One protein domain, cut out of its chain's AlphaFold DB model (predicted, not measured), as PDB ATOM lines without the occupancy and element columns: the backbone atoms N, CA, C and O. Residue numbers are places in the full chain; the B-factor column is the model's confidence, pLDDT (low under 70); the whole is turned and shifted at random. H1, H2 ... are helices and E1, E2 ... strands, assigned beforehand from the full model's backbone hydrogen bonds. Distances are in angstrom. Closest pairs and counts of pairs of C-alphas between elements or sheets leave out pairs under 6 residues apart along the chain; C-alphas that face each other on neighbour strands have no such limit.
ATOM      1  N   THR A   9      14.775 -45.318   9.965       95.38
ATOM      2  CA  THR A   9      13.368 -45.531   9.612       95.38
ATOM      3  C   THR A   9      13.180 -46.902   8.995       95.38
ATOM      4  O   THR A   9      13.873 -47.274   8.047       95.38
ATOM      5  N   LEU A  10      12.205 -47.645   9.521       96.81
ATOM      6  CA  LEU A  10      11.690 -48.860   8.899       96.81
ATOM      7  C   LEU A  10      10.449 -48.493   8.090       96.81
ATOM      8  O   LEU A  10       9.473 -47.986   8.641       96.81
ATOM      9  N   LEU A  11      10.481 -48.749   6.789       97.38
ATOM     10  CA  LEU A  11       9.390 -48.450   5.875       97.38
ATOM     11  C   LEU A  11       8.783 -49.744   5.335       97.38
ATOM     12  O   LEU A  11       9.464 -50.555   4.706       97.38
ATOM     13  N   ILE A  12       7.476 -49.882   5.533       96.69
ATOM     14  CA  ILE A  12       6.630 -50.889   4.889       96.69
ATOM     15  C   ILE A  12       5.824 -50.176   3.810       96.69
ATOM     16  O   ILE A  12       5.298 -49.089   4.050       96.69
ATOM     17  N   GLN A  13       5.697 -50.772   2.631       95.94
ATOM     18  CA  GLN A  13       4.865 -50.242   1.552       95.94
ATOM     19  C   GLN A  13       4.205 -51.378   0.775       95.94
ATOM     20  O   GLN A  13       4.715 -52.497   0.776       95.94
ATOM     21  N   ASN A  14       3.075 -51.083   0.131       95.12
ATOM     22  CA  ASN A  14       2.475 -51.990  -0.845       95.12
ATOM     23  C   ASN A  14       3.299 -52.033  -2.149       95.12
ATOM     24  O   ASN A  14       4.318 -51.354  -2.281       95.12
ATOM     25  N   ASP A  15       2.835 -52.804  -3.132       95.50
ATOM     26  CA  ASP A  15       3.563 -53.064  -4.385       95.50
ATOM     27  C   ASP A  15       3.623 -51.864  -5.354       95.50
ATOM     28  O   ASP A  15       4.188 -51.950  -6.445       95.50
ATOM     29  N   THR A  16       3.078 -50.711  -4.963       95.88
ATOM     30  CA  THR A  16       3.068 -49.500  -5.783       95.88
ATOM     31  C   THR A  16       4.376 -48.717  -5.639       95.88
ATOM     32  O   THR A  16       4.725 -48.220  -4.565       95.88
ATOM     33  N   VAL A  17       5.085 -48.534  -6.756       96.00
ATOM     34  CA  VAL A  17       6.299 -47.705  -6.816       96.00
ATOM     35  C   VAL A  17       5.955 -46.242  -6.529       96.00
ATOM     36  O   VAL A  17       4.991 -45.687  -7.054       96.00
ATOM     37  N   GLY A  18       6.785 -45.594  -5.717       95.94
ATOM     38  CA  GLY A  18       6.646 -44.164  -5.439       95.94
ATOM     39  C   GLY A  18       7.719 -43.593  -4.521       95.94
ATOM     40  O   GLY A  18       7.890 -42.381  -4.482       95.94
ATOM     41  N   LEU A  19       8.490 -44.424  -3.816       97.25
ATOM     42  CA  LEU A  19       9.686 -43.951  -3.124       97.25
ATOM     43  C   LEU A  19      10.824 -43.728  -4.129       97.25
ATOM     44  O   LEU A  19      11.147 -44.614  -4.921       97.25
ATOM     45  N   GLN A  20      11.468 -42.566  -4.046       97.31
ATOM     46  CA  GLN A  20      12.711 -42.265  -4.745       97.31
ATOM     47  C   GLN A  20      13.792 -41.820  -3.766       97.31
ATOM     48  O   GLN A  20      13.517 -41.033  -2.862       97.31
ATOM     49  N   VAL A  21      15.025 -42.267  -3.999       95.69
ATOM     50  CA  VAL A  21      16.226 -41.819  -3.279       95.69
ATOM     51  C   VAL A  21      17.148 -41.059  -4.227       95.69
ATOM     52  O   VAL A  21      17.219 -41.376  -5.416       95.69
ATOM     53  N   LEU A  22      17.844 -40.046  -3.720       92.06
ATOM     54  CA  LEU A  22      18.853 -39.320  -4.480       92.06
ATOM     55  C   LEU A  22      20.176 -40.091  -4.419       92.06
ATOM     56  O   LEU A  22      20.757 -40.270  -3.351       92.06
ATOM     57  N   HIS A  23      20.664 -40.536  -5.572       88.38
ATOM     58  CA  HIS A  23      21.940 -41.225  -5.706       88.38
ATOM     59  C   HIS A  23      22.717 -40.655  -6.893       88.38
ATOM     60  O   HIS A  23      22.233 -40.700  -8.022       88.38
ATOM     61  N   LYS A  24      23.928 -40.132  -6.644       88.50
ATOM     62  CA  LYS A  24      24.786 -39.502  -7.672       88.50
ATOM     63  C   LYS A  24      24.017 -38.464  -8.506       88.50
ATOM     64  O   LYS A  24      23.949 -38.571  -9.729       88.50
ATOM     65  N   ASP A  25      23.360 -37.537  -7.806       89.12
ATOM     66  CA  ASP A  25      22.548 -36.445  -8.371       89.12
ATOM     67  C   ASP A  25      21.364 -36.892  -9.242       89.12
ATOM     68  O   ASP A  25      20.792 -36.109 -10.002       89.12
ATOM     69  N   LYS A  26      20.957 -38.160  -9.123       93.69
ATOM     70  CA  LYS A  26      19.820 -38.727  -9.847       93.69
ATOM     71  C   LYS A  26      18.818 -39.331  -8.880       93.69
ATOM     72  O   LYS A  26      19.181 -40.037  -7.943       93.69
ATOM     73  N   TRP A  27      17.542 -39.070  -9.134       96.50
ATOM     74  CA  TRP A  27      16.452 -39.727  -8.424       96.50
ATOM     75  C   TRP A  27      16.289 -41.154  -8.946       96.50
ATOM     76  O   TRP A  27      16.056 -41.356 -10.136       96.50
ATOM     77  N   VAL A  28      16.404 -42.131  -8.052       96.69
ATOM     78  CA  VAL A  28      16.286 -43.559  -8.360       96.69
ATOM     79  C   VAL A  28      15.040 -44.113  -7.682       96.69
ATOM     80  O   VAL A  28      14.853 -43.915  -6.482       96.69
ATOM     81  N   ASN A  29      14.192 -44.802  -8.449       96.69
ATOM     82  CA  ASN A  29      13.024 -45.499  -7.911       96.69
ATOM     83  C   ASN A  29      13.460 -46.662  -7.029       96.69
ATOM     84  O   ASN A  29      14.302 -47.469  -7.423       96.69
ATOM     85  N   ILE A  30      12.819 -46.784  -5.873       96.19
ATOM     86  CA  ILE A  30      12.931 -47.976  -5.050       96.19
ATOM     87  C   ILE A  30      11.717 -48.857  -5.301       96.19
ATOM     88  O   ILE A  30      10.580 -48.473  -5.018       96.19
ATOM     89  N   HIS A  31      11.977 -50.040  -5.846       95.25
ATOM     90  CA  HIS A  31      10.949 -51.036  -6.099       95.25
ATOM     91  C   HIS A  31      10.622 -51.781  -4.798       95.25
ATOM     92  O   HIS A  31      11.550 -52.252  -4.136       95.25
ATOM     93  N   PRO A  32       9.335 -51.879  -4.411       93.94
ATOM     94  CA  PRO A  32       8.923 -52.701  -3.281       93.94
ATOM     95  C   PRO A  32       9.375 -54.149  -3.474       93.94
ATOM     96  O   PRO A  32       9.236 -54.712  -4.559       93.94
ATOM     97  N   ILE A  33       9.928 -54.744  -2.417       95.56
ATOM     98  CA  ILE A  33      10.263 -56.167  -2.382       95.56
ATOM     99  C   ILE A  33       9.238 -56.841  -1.459       95.56
ATOM    100  O   ILE A  33       9.099 -56.399  -0.311       95.56
ATOM    101  N   PRO A  34       8.525 -57.890  -1.911       93.00
ATOM    102  CA  PRO A  34       7.559 -58.592  -1.073       93.00
ATOM    103  C   PRO A  34       8.176 -59.078   0.243       93.00
ATOM    104  O   PRO A  34       9.306 -59.565   0.262       93.00
ATOM    105  N   ASN A  35       7.416 -58.979   1.338       93.12
ATOM    106  CA  ASN A  35       7.820 -59.418   2.683       93.12
ATOM    107  C   ASN A  35       9.119 -58.776   3.200       93.12
ATOM    108  O   ASN A  35       9.898 -59.417   3.905       93.12
ATOM    109  N   SER A  36       9.365 -57.513   2.851       94.88
ATOM    110  CA  SER A  36      10.556 -56.786   3.284       94.88
ATOM    111  C   SER A  36      10.215 -55.476   3.988       94.88
ATOM    112  O   SER A  36       9.142 -54.899   3.804       94.88
ATOM    113  N   PHE A  37      11.179 -54.999   4.770       95.44
ATOM    114  CA  PHE A  37      11.239 -53.621   5.230       95.44
ATOM    115  C   PHE A  37      12.351 -52.916   4.469       95.44
ATOM    116  O   PHE A  37      13.455 -53.451   4.336       95.44
ATOM    117  N   LEU A  38      12.089 -51.692   4.025       95.75
ATOM    118  CA  LEU A  38      13.164 -50.792   3.647       95.75
ATOM    119  C   LEU A  38      13.692 -50.110   4.905       95.75
ATOM    120  O   LEU A  38      12.918 -49.544   5.671       95.75
ATOM    121  N   VAL A  39      15.006 -50.148   5.097       95.25
ATOM    122  CA  VAL A  39      15.680 -49.449   6.193       95.25
ATOM    123  C   VAL A  39      16.390 -48.235   5.618       95.25
ATOM    124  O   VAL A  39      17.209 -48.384   4.709       95.25
ATOM    125  N   ASN A  40      16.096 -47.047   6.138       92.69
ATOM    126  CA  ASN A  40      16.901 -45.862   5.863       92.69
ATOM    127  C   ASN A  40      17.694 -45.433   7.101       92.69
ATOM    128  O   ASN A  40      17.374 -45.801   8.232       92.69
ATOM    129  N   ILE A  41      18.738 -44.651   6.849       91.00
ATOM    130  CA  ILE A  41      19.563 -44.032   7.876       91.00
ATOM    131  C   ILE A  41      19.124 -42.576   8.031       91.00
ATOM    132  O   ILE A  41      19.076 -41.832   7.047       91.00
ATOM    133  N   GLY A  42      18.836 -42.177   9.266       90.25
ATOM    134  CA  GLY A  42      18.510 -40.806   9.634       90.25
ATOM    135  C   GLY A  42      19.742 -39.969   9.981       90.25
ATOM    136  O   GLY A  42      20.843 -40.479  10.213       90.25
ATOM    137  N   ASP A  43      19.535 -38.659  10.048       88.31
ATOM    138  CA  ASP A  43      20.567 -37.645  10.255       88.31
ATOM    139  C   ASP A  43      21.400 -37.887  11.529       88.31
ATOM    140  O   ASP A  43      22.584 -37.571  11.558       88.31
ATOM    141  N   HIS A  44      20.843 -38.496  12.583       84.88
ATOM    142  CA  HIS A  44      21.565 -38.697  13.847       84.88
ATOM    143  C   HIS A  44      22.505 -39.907  13.827       84.88
ATOM    144  O   HIS A  44      23.424 -39.954  14.638       84.88
ATOM    145  N   ILE A  45      22.350 -40.859  12.899       81.56
ATOM    146  CA  ILE A  45      23.424 -41.838  12.640       81.56
ATOM    147  C   ILE A  45      24.583 -41.173  11.884       81.56
ATOM    148  O   ILE A  45      25.741 -41.533  12.117       81.56
ATOM    149  N   GLU A  46      24.290 -40.199  11.013       75.69
ATOM    150  CA  GLU A  46      25.318 -39.411  10.323       75.69
ATOM    151  C   GLU A  46      26.053 -38.460  11.288       75.69
ATOM    152  O   GLU A  46      27.284 -38.376  11.225       75.69
ATOM    153  N   VAL A  47      25.321 -37.802  12.204       69.38
ATOM    154  CA  VAL A  47      25.867 -36.916  13.250       69.38
ATOM    155  C   VAL A  47      26.597 -37.700  14.322       69.38
ATOM    156  O   VAL A  47      27.764 -37.366  14.526       69.38
ATOM    157  N   GLN A  48      25.909 -38.656  14.998       68.56
ATOM    158  CA  GLN A  48      26.393 -39.651  15.986       68.56
ATOM    159  C   GLN A  48      25.380 -40.052  17.107       68.56
ATOM    160  O   GLN A  48      24.467 -39.301  17.407       68.56
ATOM    161  N   LEU A  49      25.635 -41.139  17.878       44.75
ATOM    162  CA  LEU A  49      25.399 -41.121  19.343       44.75
ATOM    163  C   LEU A  49      26.633 -41.317  20.272       44.75
ATOM    164  O   LEU A  49      27.387 -42.271  20.087       44.75
ATOM    165  N   PRO A  50      26.818 -40.466  21.307       40.28
ATOM    166  CA  PRO A  50      27.627 -40.743  22.493       40.28
ATOM    167  C   PRO A  50      26.793 -41.422  23.601       40.28
ATOM    168  O   PRO A  50      25.597 -41.187  23.748       40.28
ATOM    169  N   ASN A  51      27.455 -42.236  24.425       37.16
ATOM    170  CA  ASN A  51      27.044 -42.651  25.778       37.16
ATOM    171  C   ASN A  51      25.788 -43.527  25.968       37.16
ATOM    172  O   ASN A  51      25.403 -43.771  27.111       37.16
ATOM    173  N   SER A  52      25.188 -44.101  24.923       40.84
ATOM    174  CA  SER A  52      24.238 -45.204  25.126       40.84
ATOM    175  C   SER A  52      24.970 -46.548  25.140       40.84
ATOM    176  O   SER A  52      25.156 -47.183  24.101       40.84
ATOM    177  N   ALA A  53      25.337 -47.024  26.333       42.91
ATOM    178  CA  ALA A  53      25.771 -48.414  26.540       42.91
ATOM    179  C   ALA A  53      24.726 -49.437  26.026       42.91
ATOM    180  O   ALA A  53      25.050 -50.587  25.723       42.91
ATOM    181  N   PHE A  54      23.475 -48.995  25.866       42.53
ATOM    182  CA  PHE A  54      22.362 -49.787  25.361       42.53
ATOM    183  C   PHE A  54      22.478 -50.077  23.853       42.53
ATOM    184  O   PHE A  54      22.242 -51.197  23.418       42.53
ATOM    185  N   LEU A  55      22.927 -49.116  23.036       38.81
ATOM    186  CA  LEU A  55      23.036 -49.331  21.583       38.81
ATOM    187  C   LEU A  55      24.293 -50.118  21.184       38.81
ATOM    188  O   LEU A  55      24.243 -50.909  20.241       38.81
ATOM    189  N   SER A  56      25.388 -49.967  21.937       42.16
ATOM    190  CA  SER A  56      26.621 -50.731  21.700       42.16
ATOM    191  C   SER A  56      26.454 -52.224  21.995       42.16
ATOM    192  O   SER A  56      27.052 -53.045  21.304       42.16
ATOM    193  N   SER A  57      25.669 -52.582  23.017       42.94
ATOM    194  CA  SER A  57      25.520 -53.972  23.472       42.94
ATOM    195  C   SER A  57      24.407 -54.738  22.753       42.94
ATOM    196  O   SER A  57      24.523 -55.947  22.588       42.94
ATOM    197  N   THR A  58      23.351 -54.059  22.288       44.72
ATOM    198  CA  THR A  58      22.213 -54.716  21.616       44.72
ATOM    199  C   THR A  58      22.374 -54.825  20.098       44.72
ATOM    200  O   THR A  58      21.901 -55.794  19.512       44.72
ATOM    201  N   PHE A  59      23.055 -53.875  19.446       46.12
ATOM    202  CA  PHE A  59      23.091 -53.807  17.977       46.12
ATOM    203  C   PHE A  59      24.497 -53.886  17.357       46.12
ATOM    204  O   PHE A  59      24.633 -53.765  16.143       46.12
ATOM    205  N   GLY A  60      25.558 -54.077  18.152       40.12
ATOM    206  CA  GLY A  60      26.927 -54.223  17.630       40.12
ATOM    207  C   GLY A  60      27.481 -52.980  16.912       40.12
ATOM    208  O   GLY A  60      28.500 -53.061  16.224       40.12
ATOM    209  N   PHE A  61      26.841 -51.815  17.063       40.91
ATOM    210  CA  PHE A  61      27.303 -50.553  16.488       40.91
ATOM    211  C   PHE A  61      28.474 -49.990  17.308       40.91
ATOM    212  O   PHE A  61      28.300 -49.133  18.167       40.91
ATOM    213  N   SER A  62      29.685 -50.492  17.050       37.66
ATOM    214  CA  SER A  62      30.931 -50.045  17.703       37.66
ATOM    215  C   SER A  62      31.589 -48.825  17.033       37.66
ATOM    216  O   SER A  62      32.610 -48.344  17.516       37.66
ATOM    217  N   HIS A  63      31.054 -48.325  15.915       40.19
ATOM    218  CA  HIS A  63      31.687 -47.266  15.123       40.19
ATOM    219  C   HIS A  63      30.643 -46.241  14.666       40.19
ATOM    220  O   HIS A  63      29.718 -46.594  13.931       40.19
ATOM    221  N   THR A  64      30.794 -44.976  15.066       52.22
ATOM    222  CA  THR A  64      30.075 -43.843  14.457       52.22
ATOM    223  C   THR A  64      30.887 -43.291  13.288       52.22
ATOM    224  O   THR A  64      32.069 -43.592  13.135       52.22
ATOM    225  N   THR A  65      30.236 -42.592  12.358       50.91
ATOM    226  CA  THR A  65      30.790 -42.460  11.004       50.91
ATOM    227  C   THR A  65      31.337 -41.104  10.618       50.91
ATOM    228  O   THR A  65      32.027 -41.046   9.604       50.91
ATOM    229  N   ASN A  66      31.062 -40.033  11.369       57.69
ATOM    230  CA  ASN A  66      31.465 -38.670  10.995       57.69
ATOM    231  C   ASN A  66      31.189 -38.376   9.498       57.69
ATOM    232  O   ASN A  66      32.047 -37.898   8.758       57.69
ATOM    233  N   GLY A  67      30.009 -38.778   9.006       59.09
ATOM    234  CA  GLY A  67      29.665 -38.684   7.586       59.09
ATOM    235  C   GLY A  67      30.011 -39.885   6.692       59.09
ATOM    236  O   GLY A  67      29.755 -39.794   5.494       59.09
ATOM    237  N   LYS A  68      30.553 -40.996   7.207       63.34
ATOM    238  CA  LYS A  68      30.762 -42.248   6.442       63.34
ATOM    239  C   LYS A  68      29.460 -43.019   6.154       63.34
ATOM    240  O   LYS A  68      29.370 -43.627   5.091       63.34
ATOM    241  N   TYR A  69      28.446 -42.964   7.022       71.62
ATOM    242  CA  TYR A  69      27.073 -43.329   6.659       71.62
ATOM    243  C   TYR A  69      26.302 -42.050   6.370       71.62
ATOM    244  O   TYR A  69      26.306 -41.127   7.182       71.62
ATOM    245  N   LYS A  70      25.684 -41.998   5.191       77.31
ATOM    246  CA  LYS A  70      24.951 -40.828   4.723       77.31
ATOM    247  C   LYS A  70      23.462 -41.009   4.932       77.31
ATOM    248  O   LYS A  70      22.905 -42.005   4.465       77.31
ATOM    249  N   SER A  71      22.828 -40.029   5.566       86.94
ATOM    250  CA  SER A  71      21.389 -39.869   5.442       86.94
ATOM    251  C   SER A  71      21.087 -39.353   4.041       86.94
ATOM    252  O   SER A  71      21.651 -38.362   3.573       86.94
ATOM    253  N   VAL A  72      20.251 -40.090   3.314       89.06
ATOM    254  CA  VAL A  72      20.004 -39.830   1.895       89.06
ATOM    255  C   VAL A  72      18.714 -39.050   1.707       89.06
ATOM    256  O   VAL A  72      17.667 -39.382   2.270       89.06
ATOM    257  N   LEU A  73      18.783 -38.024   0.857       92.50
ATOM    258  CA  LEU A  73      17.592 -37.334   0.392       92.50
ATOM    259  C   LEU A  73      16.670 -38.337  -0.296       92.50
ATOM    260  O   LEU A  73      17.071 -39.068  -1.203       92.50
ATOM    261  N   HIS A  74      15.414 -38.340   0.112       94.50
ATOM    262  CA  HIS A  74      14.385 -39.178  -0.468       94.50
ATOM    263  C   HIS A  74      13.059 -38.415  -0.587       94.50
ATOM    264  O   HIS A  74      12.836 -37.356   0.021       94.50
ATOM    265  N   ARG A  75      12.181 -38.907  -1.462       95.75
ATOM    266  CA  ARG A  75      10.857 -38.330  -1.720       95.75
ATOM    267  C   ARG A  75       9.843 -39.407  -2.084       95.75
ATOM    268  O   ARG A  75      10.207 -40.420  -2.675       95.75
ATOM    269  N   ALA A  76       8.578 -39.143  -1.783       96.06
ATOM    270  CA  ALA A  76       7.454 -39.881  -2.340       96.06
ATOM    271  C   ALA A  76       6.923 -39.136  -3.572       96.06
ATOM    272  O   ALA A  76       6.714 -37.923  -3.520       96.06
ATOM    273  N   VAL A  77       6.730 -39.850  -4.678       96.38
ATOM    274  CA  VAL A  77       6.091 -39.346  -5.896       96.38
ATOM    275  C   VAL A  77       4.717 -39.984  -6.067       96.38
ATOM    276  O   VAL A  77       4.498 -41.129  -5.667       96.38
ATOM    277  N   VAL A  78       3.792 -39.225  -6.648       95.94
ATOM    278  CA  VAL A  78       2.434 -39.680  -6.965       95.94
ATOM    279  C   VAL A  78       2.369 -40.199  -8.399       95.94
ATOM    280  O   VAL A  78       3.210 -39.859  -9.230       95.94
ATOM    281  N   ASN A  79       1.364 -41.019  -8.684       93.75
ATOM    282  CA  ASN A  79       1.040 -41.501 -10.021       93.75
ATOM    283  C   ASN A  79      -0.488 -41.465 -10.224       93.75
ATOM    284  O   ASN A  79      -1.228 -41.206  -9.275       93.75
ATOM    285  N   ASP A  80      -0.944 -41.696 -11.452       95.88
ATOM    286  CA  ASP A  80      -2.351 -41.647 -11.871       95.88
ATOM    287  C   ASP A  80      -3.001 -43.035 -12.044       95.88
ATOM    288  O   ASP A  80      -4.109 -43.130 -12.570       95.88
ATOM    289  N   ARG A  81      -2.324 -44.111 -11.620       94.75
ATOM    290  CA  ARG A  81      -2.720 -45.505 -11.882       94.75
ATOM    291  C   ARG A  81      -3.138 -46.253 -10.626       94.75
ATOM    292  O   ARG A  81      -4.211 -46.843 -10.596       94.75
ATOM    293  N   ASP A  82      -2.300 -46.208  -9.595       95.62
ATOM    294  CA  ASP A  82      -2.386 -47.077  -8.426       95.62
ATOM    295  C   ASP A  82      -2.257 -46.284  -7.121       95.62
ATOM    296  O   ASP A  82      -1.441 -45.363  -6.990       95.62
ATOM    297  N   VAL A  83      -3.021 -46.697  -6.106       96.38
ATOM    298  CA  VAL A  83      -2.934 -46.133  -4.754       96.38
ATOM    299  C   VAL A  83      -1.704 -46.691  -4.042       96.38
ATOM    300  O   VAL A  83      -1.601 -47.891  -3.791       96.38
ATOM    301  N   ARG A  84      -0.793 -45.802  -3.640       96.25
ATOM    302  CA  ARG A  84       0.353 -46.153  -2.798       96.25
ATOM    303  C   ARG A  84       0.023 -45.973  -1.318       96.25
ATOM    304  O   ARG A  84      -0.353 -44.881  -0.899       96.25
ATOM    305  N   ILE A  85       0.266 -47.008  -0.519       96.44
ATOM    306  CA  ILE A  85       0.154 -46.970   0.945       96.44
ATOM    307  C   ILE A  85       1.506 -47.358   1.540       96.44
ATOM    308  O   ILE A  85       2.130 -48.326   1.109       96.44
ATOM    309  N   SER A  86       1.967 -46.605   2.539       96.75
ATOM    310  CA  SER A  86       3.189 -46.929   3.275       96.75
ATOM    311  C   SER A  86       3.103 -46.523   4.739       96.75
ATOM    312  O   SER A  86       2.489 -45.508   5.057       96.75
ATOM    313  N   ILE A  87       3.778 -47.277   5.602       97.06
ATOM    314  CA  ILE A  87       3.926 -47.001   7.031       97.06
ATOM    315  C   ILE A  87       5.415 -46.793   7.305       97.06
ATOM    316  O   ILE A  87       6.219 -47.683   7.030       97.06
ATOM    317  N   ALA A  88       5.772 -45.620   7.825       96.19
ATOM    318  CA  ALA A  88       7.130 -45.283   8.235       96.19
ATOM    319  C   ALA A  88       7.227 -45.315   9.764       96.19
ATOM    320  O   ALA A  88       6.482 -44.617  10.451       96.19
ATOM    321  N   LEU A  89       8.142 -46.127  10.291       96.12
ATOM    322  CA  LEU A  89       8.448 -46.217  11.713       96.12
ATOM    323  C   LEU A  89       9.818 -45.587  11.954       96.12
ATOM    324  O   LEU A  89      10.851 -46.233  11.755       96.12
ATOM    325  N   ALA A  90       9.809 -44.320  12.358       91.88
ATOM    326  CA  ALA A  90      11.013 -43.578  12.700       91.88
ATOM    327  C   ALA A  90      11.490 -43.942  14.115       91.88
ATOM    328  O   ALA A  90      10.717 -43.925  15.073       91.88
ATOM    329  N   HIS A  91      12.779 -44.244  14.244       91.62
ATOM    330  CA  HIS A  91      13.445 -44.548  15.505       91.62
ATOM    331  C   HIS A  91      14.508 -43.490  15.754       91.62
ATOM    332  O   HIS A  91      15.403 -43.297  14.933       91.62
ATOM    333  N   GLY A  92      14.433 -42.819  16.898       89.31
ATOM    334  CA  GLY A  92      15.378 -41.776  17.279       89.31
ATOM    335  C   GLY A  92      15.790 -41.870  18.745       89.31
ATOM    336  O   GLY A  92      15.272 -42.710  19.484       89.31
ATOM    337  N   PRO A  93      16.729 -41.013  19.174       87.56
ATOM    338  CA  PRO A  93      17.080 -40.861  20.581       87.56
ATOM    339  C   PRO A  93      15.875 -40.392  21.413       87.56
ATOM    340  O   PRO A  93      14.852 -39.965  20.878       87.56
ATOM    341  N   ALA A  94      15.997 -40.415  22.740       87.69
ATOM    342  CA  ALA A  94      15.019 -39.723  23.578       87.69
ATOM    343  C   ALA A  94      15.091 -38.203  23.329       87.69
ATOM    344  O   ALA A  94      16.164 -37.661  23.070       87.69
ATOM    345  N   ALA A  95      13.948 -37.518  23.419       87.00
ATOM    346  CA  ALA A  95      13.786 -36.110  23.035       87.00
ATOM    347  C   ALA A  95      14.840 -35.160  23.638       87.00
ATOM    348  O   ALA A  95      15.354 -34.278  22.948       87.00
ATOM    349  N   ASP A  96      15.188 -35.351  24.911       88.12
ATOM    350  CA  ASP A  96      16.120 -34.487  25.645       88.12
ATOM    351  C   ASP A  96      17.596 -34.906  25.532       88.12
ATOM    352  O   ASP A  96      18.466 -34.244  26.102       88.12
ATOM    353  N   VAL A  97      17.900 -35.982  24.800       86.00
ATOM    354  CA  VAL A  97      19.281 -36.434  24.591       86.00
ATOM    355  C   VAL A  97      19.986 -35.477  23.638       86.00
ATOM    356  O   VAL A  97      19.537 -35.256  22.511       86.00
ATOM    357  N   ALA A  98      21.107 -34.923  24.102       84.25
ATOM    358  CA  ALA A  98      22.041 -34.198  23.257       84.25
ATOM    359  C   ALA A  98      22.815 -35.183  22.377       84.25
ATOM    360  O   ALA A  98      23.367 -36.175  22.856       84.25
ATOM    361  N   VAL A  99      22.845 -34.893  21.086       80.62
ATOM    362  CA  VAL A  99      23.556 -35.657  20.072       80.62
ATOM    363  C   VAL A  99      24.763 -34.850  19.617       80.62
ATOM    364  O   VAL A  99      24.628 -33.698  19.216       80.62
ATOM    365  N   ASN A 100      25.950 -35.448  19.712       74.12
ATOM    366  CA  ASN A 100      27.230 -34.829  19.363       74.12
ATOM    367  C   ASN A 100      28.207 -35.863  18.781       74.12
ATOM    368  O   ASN A 100      28.051 -37.038  19.114       74.12
ATOM    369  N   PRO A 101      29.234 -35.451  18.005       66.44
ATOM    370  CA  PRO A 101      30.310 -36.327  17.509       66.44
ATOM    371  C   PRO A 101      31.190 -36.971  18.613       66.44
ATOM    372  O   PRO A 101      31.117 -36.595  19.783       66.44
ATOM    373  N   ALA A 102      31.973 -38.010  18.285       65.94
ATOM    374  CA  ALA A 102      32.473 -39.053  19.210       65.94
ATOM    375  C   ALA A 102      33.880 -38.714  19.532       65.94
ATOM    376  O   ALA A 102      34.690 -38.725  18.609       65.94
ATOM    377  N   PRO A 103      34.194 -38.522  20.821       59.84
ATOM    378  CA  PRO A 103      35.558 -38.236  21.214       59.84
ATOM    379  C   PRO A 103      36.547 -39.272  20.662       59.84
ATOM    380  O   PRO A 103      37.593 -38.894  20.158       59.84
ATOM    381  N   MET A 104      36.179 -40.562  20.659       54.22
ATOM    382  CA  MET A 104      37.034 -41.665  20.186       54.22
ATOM    383  C   MET A 104      37.278 -41.700  18.665       54.22
ATOM    384  O   MET A 104      38.064 -42.521  18.209       54.22
ATOM    385  N   LEU A 105      36.589 -40.870  17.878       55.19
ATOM    386  CA  LEU A 105      36.667 -40.863  16.410       55.19
ATOM    387  C   LEU A 105      37.031 -39.484  15.841       55.19
ATOM    388  O   LEU A 105      37.026 -39.292  14.627       55.19
ATOM    389  N   LEU A 106      37.366 -38.532  16.713       60.44
ATOM    390  CA  LEU A 106      38.142 -37.360  16.337       60.44
ATOM    391  C   LEU A 106      39.591 -37.842  16.211       60.44
ATOM    392  O   LEU A 106      40.269 -37.998  17.221       60.44
ATOM    393  N   GLU A 107      40.037 -38.166  14.993       55.50
ATOM    394  CA  GLU A 107      41.452 -38.472  14.732       55.50
ATOM    395  C   GLU A 107      42.319 -37.369  15.346       55.50
ATOM    396  O   GLU A 107      42.054 -36.205  15.048       55.50
ATOM    397  N   ASP A 108      43.284 -37.741  16.200       54.19
ATOM    398  CA  ASP A 108      44.236 -36.908  16.965       54.19
ATOM    399  C   ASP A 108      44.376 -35.448  16.475       54.19
ATOM    400  O   ASP A 108      45.355 -35.064  15.835       54.19
ATOM    401  N   GLY A 109      43.372 -34.610  16.756       54.12
ATOM    402  CA  GLY A 109      43.332 -33.196  16.367       54.12
ATOM    403  C   GLY A 109      43.269 -32.873  14.861       54.12
ATOM    404  O   GLY A 109      43.346 -31.695  14.521       54.12
ATOM    405  N   GLN A 110      43.124 -33.848  13.957       53.44
ATOM    406  CA  GLN A 110      43.139 -33.621  12.499       53.44
ATOM    407  C   GLN A 110      41.754 -33.387  11.882       53.44
ATOM    408  O   GLN A 110      41.663 -32.760  10.825       53.44
ATOM    409  N   ASN A 111      40.675 -33.832  12.535       54.34
ATOM    410  CA  ASN A 111      39.310 -33.625  12.049       54.34
ATOM    411  C   ASN A 111      38.532 -32.680  12.983       54.34
ATOM    412  O   ASN A 111      38.200 -33.079  14.103       54.34
ATOM    413  N   PRO A 112      38.220 -31.438  12.561       62.62
ATOM    414  CA  PRO A 112      37.383 -30.550  13.358       62.62
ATOM    415  C   PRO A 112      35.971 -31.133  13.499       62.62
ATOM    416  O   PRO A 112      35.495 -31.872  12.631       62.62
ATOM    417  N   LEU A 113      35.280 -30.780  14.587       64.06
ATOM    418  CA  LEU A 113      33.878 -31.145  14.785       64.06
ATOM    419  C   LEU A 113      33.046 -30.641  13.599       64.06
ATOM    420  O   LEU A 113      32.863 -29.440  13.425       64.06
ATOM    421  N   ALA A 114      32.530 -31.564  12.786       67.44
ATOM    422  CA  ALA A 114      31.684 -31.209  11.651       67.44
ATOM    423  C   ALA A 114      30.288 -30.731  12.089       67.44
ATOM    424  O   ALA A 114      29.613 -30.046  11.325       67.44
ATOM    425  N   TYR A 115      29.853 -31.091  13.301       73.12
ATOM    426  CA  TYR A 115      28.516 -30.802  13.813       73.12
ATOM    427  C   TYR A 115      28.575 -30.364  15.285       73.12
ATOM    428  O   TYR A 115      29.267 -31.014  16.078       73.12
ATOM    429  N   PRO A 116      27.843 -29.306  15.680       76.06
ATOM    430  CA  PRO A 116      27.669 -28.941  17.077       76.06
ATOM    431  C   PRO A 116      26.791 -29.965  17.807       76.06
ATOM    432  O   PRO A 116      26.010 -30.695  17.194       76.06
ATOM    433  N   ALA A 117      26.889 -29.985  19.136       80.50
ATOM    434  CA  ALA A 117      25.950 -30.728  19.964       80.50
ATOM    435  C   ALA A 117      24.547 -30.105  19.875       80.50
ATOM    436  O   ALA A 117      24.404 -28.890  20.014       80.50
ATOM    437  N   ILE A 118      23.513 -30.926  19.681       84.94
ATOM    438  CA  ILE A 118      22.116 -30.472  19.617       84.94
ATOM    439  C   ILE A 118      21.186 -31.484  20.282       84.94
ATOM    440  O   ILE A 118      21.388 -32.691  20.138       84.94
ATOM    441  N   LYS A 119      20.171 -31.035  21.033       88.19
ATOM    442  CA  LYS A 119      19.167 -31.975  21.553       88.19
ATOM    443  C   LYS A 119      18.314 -32.516  20.421       88.19
ATOM    444  O   LYS A 119      17.955 -31.781  19.504       88.19
ATOM    445  N   TYR A 120      17.922 -33.782  20.529       88.44
ATOM    446  CA  TYR A 120      17.112 -34.421  19.498       88.44
ATOM    447  C   TYR A 120      15.818 -33.647  19.206       88.44
ATOM    448  O   TYR A 120      15.512 -33.380  18.046       88.44
ATOM    449  N   LYS A 121      15.096 -33.202  20.243       91.44
ATOM    450  CA  LYS A 121      13.879 -32.392  20.064       91.44
ATOM    451  C   LYS A 121      14.136 -31.066  19.348       91.44
ATOM    452  O   LYS A 121      13.386 -30.714  18.447       91.44
ATOM    453  N   GLU A 122      15.227 -30.383  19.692       90.81
ATOM    454  CA  GLU A 122      15.597 -29.097  19.095       90.81
ATOM    455  C   GLU A 122      15.926 -29.289  17.610       90.81
ATOM    456  O   GLU A 122      15.492 -28.504  16.772       90.81
ATOM    457  N   TYR A 123      16.623 -30.377  17.259       89.62
ATOM    458  CA  TYR A 123      16.869 -30.734  15.862       89.62
ATOM    459  C   TYR A 123      15.566 -30.963  15.090       89.62
ATOM    460  O   TYR A 123      15.408 -30.433  13.992       89.62
ATOM    461  N   VAL A 124      14.639 -31.753  15.643       90.75
ATOM    462  CA  VAL A 124      13.362 -32.072  14.983       90.75
ATOM    463  C   VAL A 124      12.529 -30.808  14.773       90.75
ATOM    464  O   VAL A 124      12.045 -30.581  13.666       90.75
ATOM    465  N   GLU A 125      12.412 -29.952  15.788       91.38
ATOM    466  CA  GLU A 125      11.700 -28.669  15.704       91.38
ATOM    467  C   GLU A 125      12.315 -27.746  14.643       91.38
ATOM    468  O   GLU A 125      11.611 -27.132  13.835       91.38
ATOM    469  N   LEU A 126      13.644 -27.674  14.599       88.94
ATOM    470  CA  LEU A 126      14.363 -26.887  13.607       88.94
ATOM    471  C   LEU A 126      14.189 -27.435  12.186       88.94
ATOM    472  O   LEU A 126      13.931 -26.666  11.263       88.94
ATOM    473  N   GLN A 127      14.278 -28.754  12.001       87.81
ATOM    474  CA  GLN A 127      14.053 -29.389  10.704       87.81
ATOM    475  C   GLN A 127      12.618 -29.128  10.220       87.81
ATOM    476  O   GLN A 127      12.424 -28.729   9.072       87.81
ATOM    477  N   GLN A 128      11.620 -29.285  11.092       87.12
ATOM    478  CA  GLN A 128      10.204 -29.080  10.764       87.12
ATOM    479  C   GLN A 128       9.836 -27.613  10.501       87.12
ATOM    480  O   GLN A 128       8.914 -27.345   9.732       87.12
ATOM    481  N   SER A 129      10.547 -26.663  11.113       86.19
ATOM    482  CA  SER A 129      10.355 -25.222  10.886       86.19
ATOM    483  C   SER A 129      11.198 -24.658   9.735       86.19
ATOM    484  O   SER A 129      11.021 -23.501   9.342       86.19
ATOM    485  N   SER A 130      12.113 -25.455   9.177       79.62
ATOM    486  CA  SER A 130      12.987 -25.037   8.082       79.62
ATOM    487  C   SER A 130      12.259 -24.950   6.736       79.62
ATOM    488  O   SER A 130      11.222 -25.574   6.499       79.62
ATOM    489  N   LYS A 131      12.807 -24.143   5.817       75.00
ATOM    490  CA  LYS A 131      12.295 -24.069   4.445       75.00
ATOM    491  C   LYS A 131      12.620 -25.366   3.709       75.00
ATOM    492  O   LYS A 131      13.742 -25.849   3.773       75.00
ATOM    493  N   LEU A 132      11.660 -25.859   2.930       69.19
ATOM    494  CA  LEU A 132      11.864 -26.971   2.003       69.19
ATOM    495  C   LEU A 132      12.709 -26.502   0.806       69.19
ATOM    496  O   LEU A 132      12.174 -26.192  -0.255       69.19
ATOM    497  N   ASP A 133      14.024 -26.414   0.978       74.50
ATOM    498  CA  ASP A 133      14.966 -25.965  -0.058       74.50
ATOM    499  C   ASP A 133      15.634 -27.126  -0.820       74.50
ATOM    500  O   ASP A 133      16.479 -26.917  -1.691       74.50
ATOM    501  N   GLY A 134      15.213 -28.359  -0.526       70.25
ATOM    502  CA  GLY A 134      15.706 -29.568  -1.176       70.25
ATOM    503  C   GLY A 134      17.060 -30.050  -0.660       70.25
ATOM    504  O   GLY A 134      17.598 -30.990  -1.244       70.25
ATOM    505  N   LYS A 135      17.588 -29.453   0.413       71.50
ATOM    506  CA  LYS A 135      18.806 -29.898   1.092       71.50
ATOM    507  C   LYS A 135      18.480 -30.632   2.386       71.50
ATOM    508  O   LYS A 135      17.363 -30.572   2.899       71.50
ATOM    509  N   SER A 136      19.461 -31.372   2.898       78.44
ATOM    510  CA  SER A 136      19.363 -31.919   4.250       78.44
ATOM    511  C   SER A 136      19.498 -30.780   5.258       78.44
ATOM    512  O   SER A 136      20.399 -29.946   5.140       78.44
ATOM    513  N   TYR A 137      18.652 -30.774   6.291       83.31
ATOM    514  CA  TYR A 137      18.784 -29.801   7.376       83.31
ATOM    515  C   TYR A 137      20.141 -29.919   8.089       83.31
ATOM    516  O   TYR A 137      20.704 -28.930   8.566       83.31
ATOM    517  N   LEU A 138      20.718 -31.119   8.065       79.06
ATOM    518  CA  LEU A 138      22.033 -31.395   8.605       79.06
ATOM    519  C   LEU A 138      23.143 -30.562   7.934       79.06
ATOM    520  O   LEU A 138      24.081 -30.124   8.603       79.06
ATOM    521  N   GLU A 139      23.017 -30.255   6.638       77.88
ATOM    522  CA  GLU A 139      23.965 -29.387   5.928       77.88
ATOM    523  C   GLU A 139      23.914 -27.938   6.432       77.88
ATOM    524  O   GLU A 139      24.944 -27.261   6.488       77.88
ATOM    525  N   HIS A 140      22.739 -27.450   6.841       76.19
ATOM    526  CA  HIS A 140      22.617 -26.115   7.429       76.19
ATOM    527  C   HIS A 140      23.303 -26.028   8.788       76.19
ATOM    528  O   HIS A 140      23.913 -25.006   9.095       76.19
ATOM    529  N   ILE A 141      23.222 -27.094   9.586       76.62
ATOM    530  CA  ILE A 141      23.890 -27.173  10.886       76.62
ATOM    531  C   ILE A 141      25.411 -27.247  10.710       76.62
ATOM    532  O   ILE A 141      26.130 -26.521  11.394       76.62
ATOM    533  N   ARG A 142      25.903 -28.044   9.752       71.75
ATOM    534  CA  ARG A 142      27.339 -28.156   9.444       71.75
ATOM    535  C   ARG A 142      27.982 -26.813   9.104       71.75
ATOM    536  O   ARG A 142      29.070 -26.497   9.571       71.75
ATOM    537  N   ASN A 143      27.304 -26.014   8.285       59.78
ATOM    538  CA  ASN A 143      27.845 -24.758   7.762       59.78
ATOM    539  C   ASN A 143      27.751 -23.581   8.747       59.78
ATOM    540  O   ASN A 143      28.236 -22.496   8.434       59.78
ATOM    541  N   ARG A 144      27.114 -23.761   9.914       57.97
ATOM    542  CA  ARG A 144      26.921 -22.688  10.903       57.97
ATOM    543  C   ARG A 144      28.086 -22.476  11.866       57.97
ATOM    544  O   ARG A 144      27.980 -21.522  12.621       57.97
TER     545      ARG A 144
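This is residues 9 to 144 of the 146 residues of the protein "Fe2OG dioxygenase domain-containing protein" of Gossypium armourianum (UniProt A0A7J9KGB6). Two small sheets of three strands, E4 E1 E6 and E3 E2 E5, stand across a gap from each other, only partly face to face, toward one end of an elongated model, while the short helices H1, H3 and H4 form a loose group beyond them. Residues 53 to 62, which hold H2, stick out to one side, and the length is made by the loop round Arg 81 at one end and by the long unnamed stretch round Asp 108 at the other. The printed part has 136 residues, with four named helices and six named strands in the order E1 E2 E3 E4 H1 H2 E5 E6 H3 H4; both sheets are antiparallel. The class is mixed, helices and strands, with under half of the residues in named elements: helices hold 28 and strands 27. The whole is only just compact, close to loose, with a radius of gyration of the C-alphas of 16.8 A and spans of 54 by 35 by 29 A.

In the first sheet, E4 is residues 38 to 41, E1 is residues 9 to 13 and E6 is residues 86 to 91. E1 begins at C-alpha 9, (13.368, -45.531, 9.612), and measures 12.6 A; E6, the longest strand, measures 16.1 A. In the second sheet, E3 is residues 26 to 29, E2 is residues 19 to 23, 12.8 A long, and E5 is residues 74 to 76. H1 is residues 43 to 47, and H2 is residues 53 to 59, 10.5 A long. H3, the longest helix, is residues 120 to 129 and measures 14.3 A from C-alpha 120 at (17.112, -34.421, 19.498). H4 is residues 137 to 142, 9.0 A long, and ends at C-alpha 142, (27.339, -28.156, 9.444).

In the sheet E4 E1 E6, the inner strand E1 is antiparallel to E6 at 169 degrees between directions, with N 12 and O 87 at 2.9 A and N 89 and O 10 at 2.8 A. E4 is antiparallel to E1 at 154 degrees, with N 11 and O 38 at 2.8 A. In the sheet E3 E2 E5, E2 and E3 form a hairpin, antiparallel at 147 degrees, with N 23 and O 26 at 2.8 A. E5 is antiparallel to E2 at 154 degrees, with N 20 and O 75 at 2.8 A. Among the strands of different sheets, E1 and E5 are apart, and so are E2 and E6. The four helices are on neither sheet. H1 and H4 are close but not clearly touching; their closest C-alphas, those of Asp 43 and Leu 138, are 6.6 A apart. H3 and H4 are also close but not clearly touching, with the closest C-alphas, those of Gln 127 and Tyr 137, 5.8 A apart; they run opposite ways at a steep tilt of 64 degrees. H1 and H3 are only just apart, at 8.4 A. H2 is apart from H1, H3 and H4. In H1, H2, H3 and H4 every O i to N i+4 pair is within hydrogen-bond range.

The two C-alphas farthest apart, those of Arg 81 and Asp 108, are 55.8 A apart. The printed part has no cut. Two links are long: H2 to E5, 14 residues, and E6 to H3, 28 residues. In the latter, residues 98 to 99 pair antiparallel with residues 118 to 119. Residues 53 to 62, of which 53 to 59 belong to H2, stand free. The mean pLDDT of the printed part is 78.8; residues 47 to 68, 101 to 114, 132 and 143 to 144 are under 70, and H2 has a mean of 43.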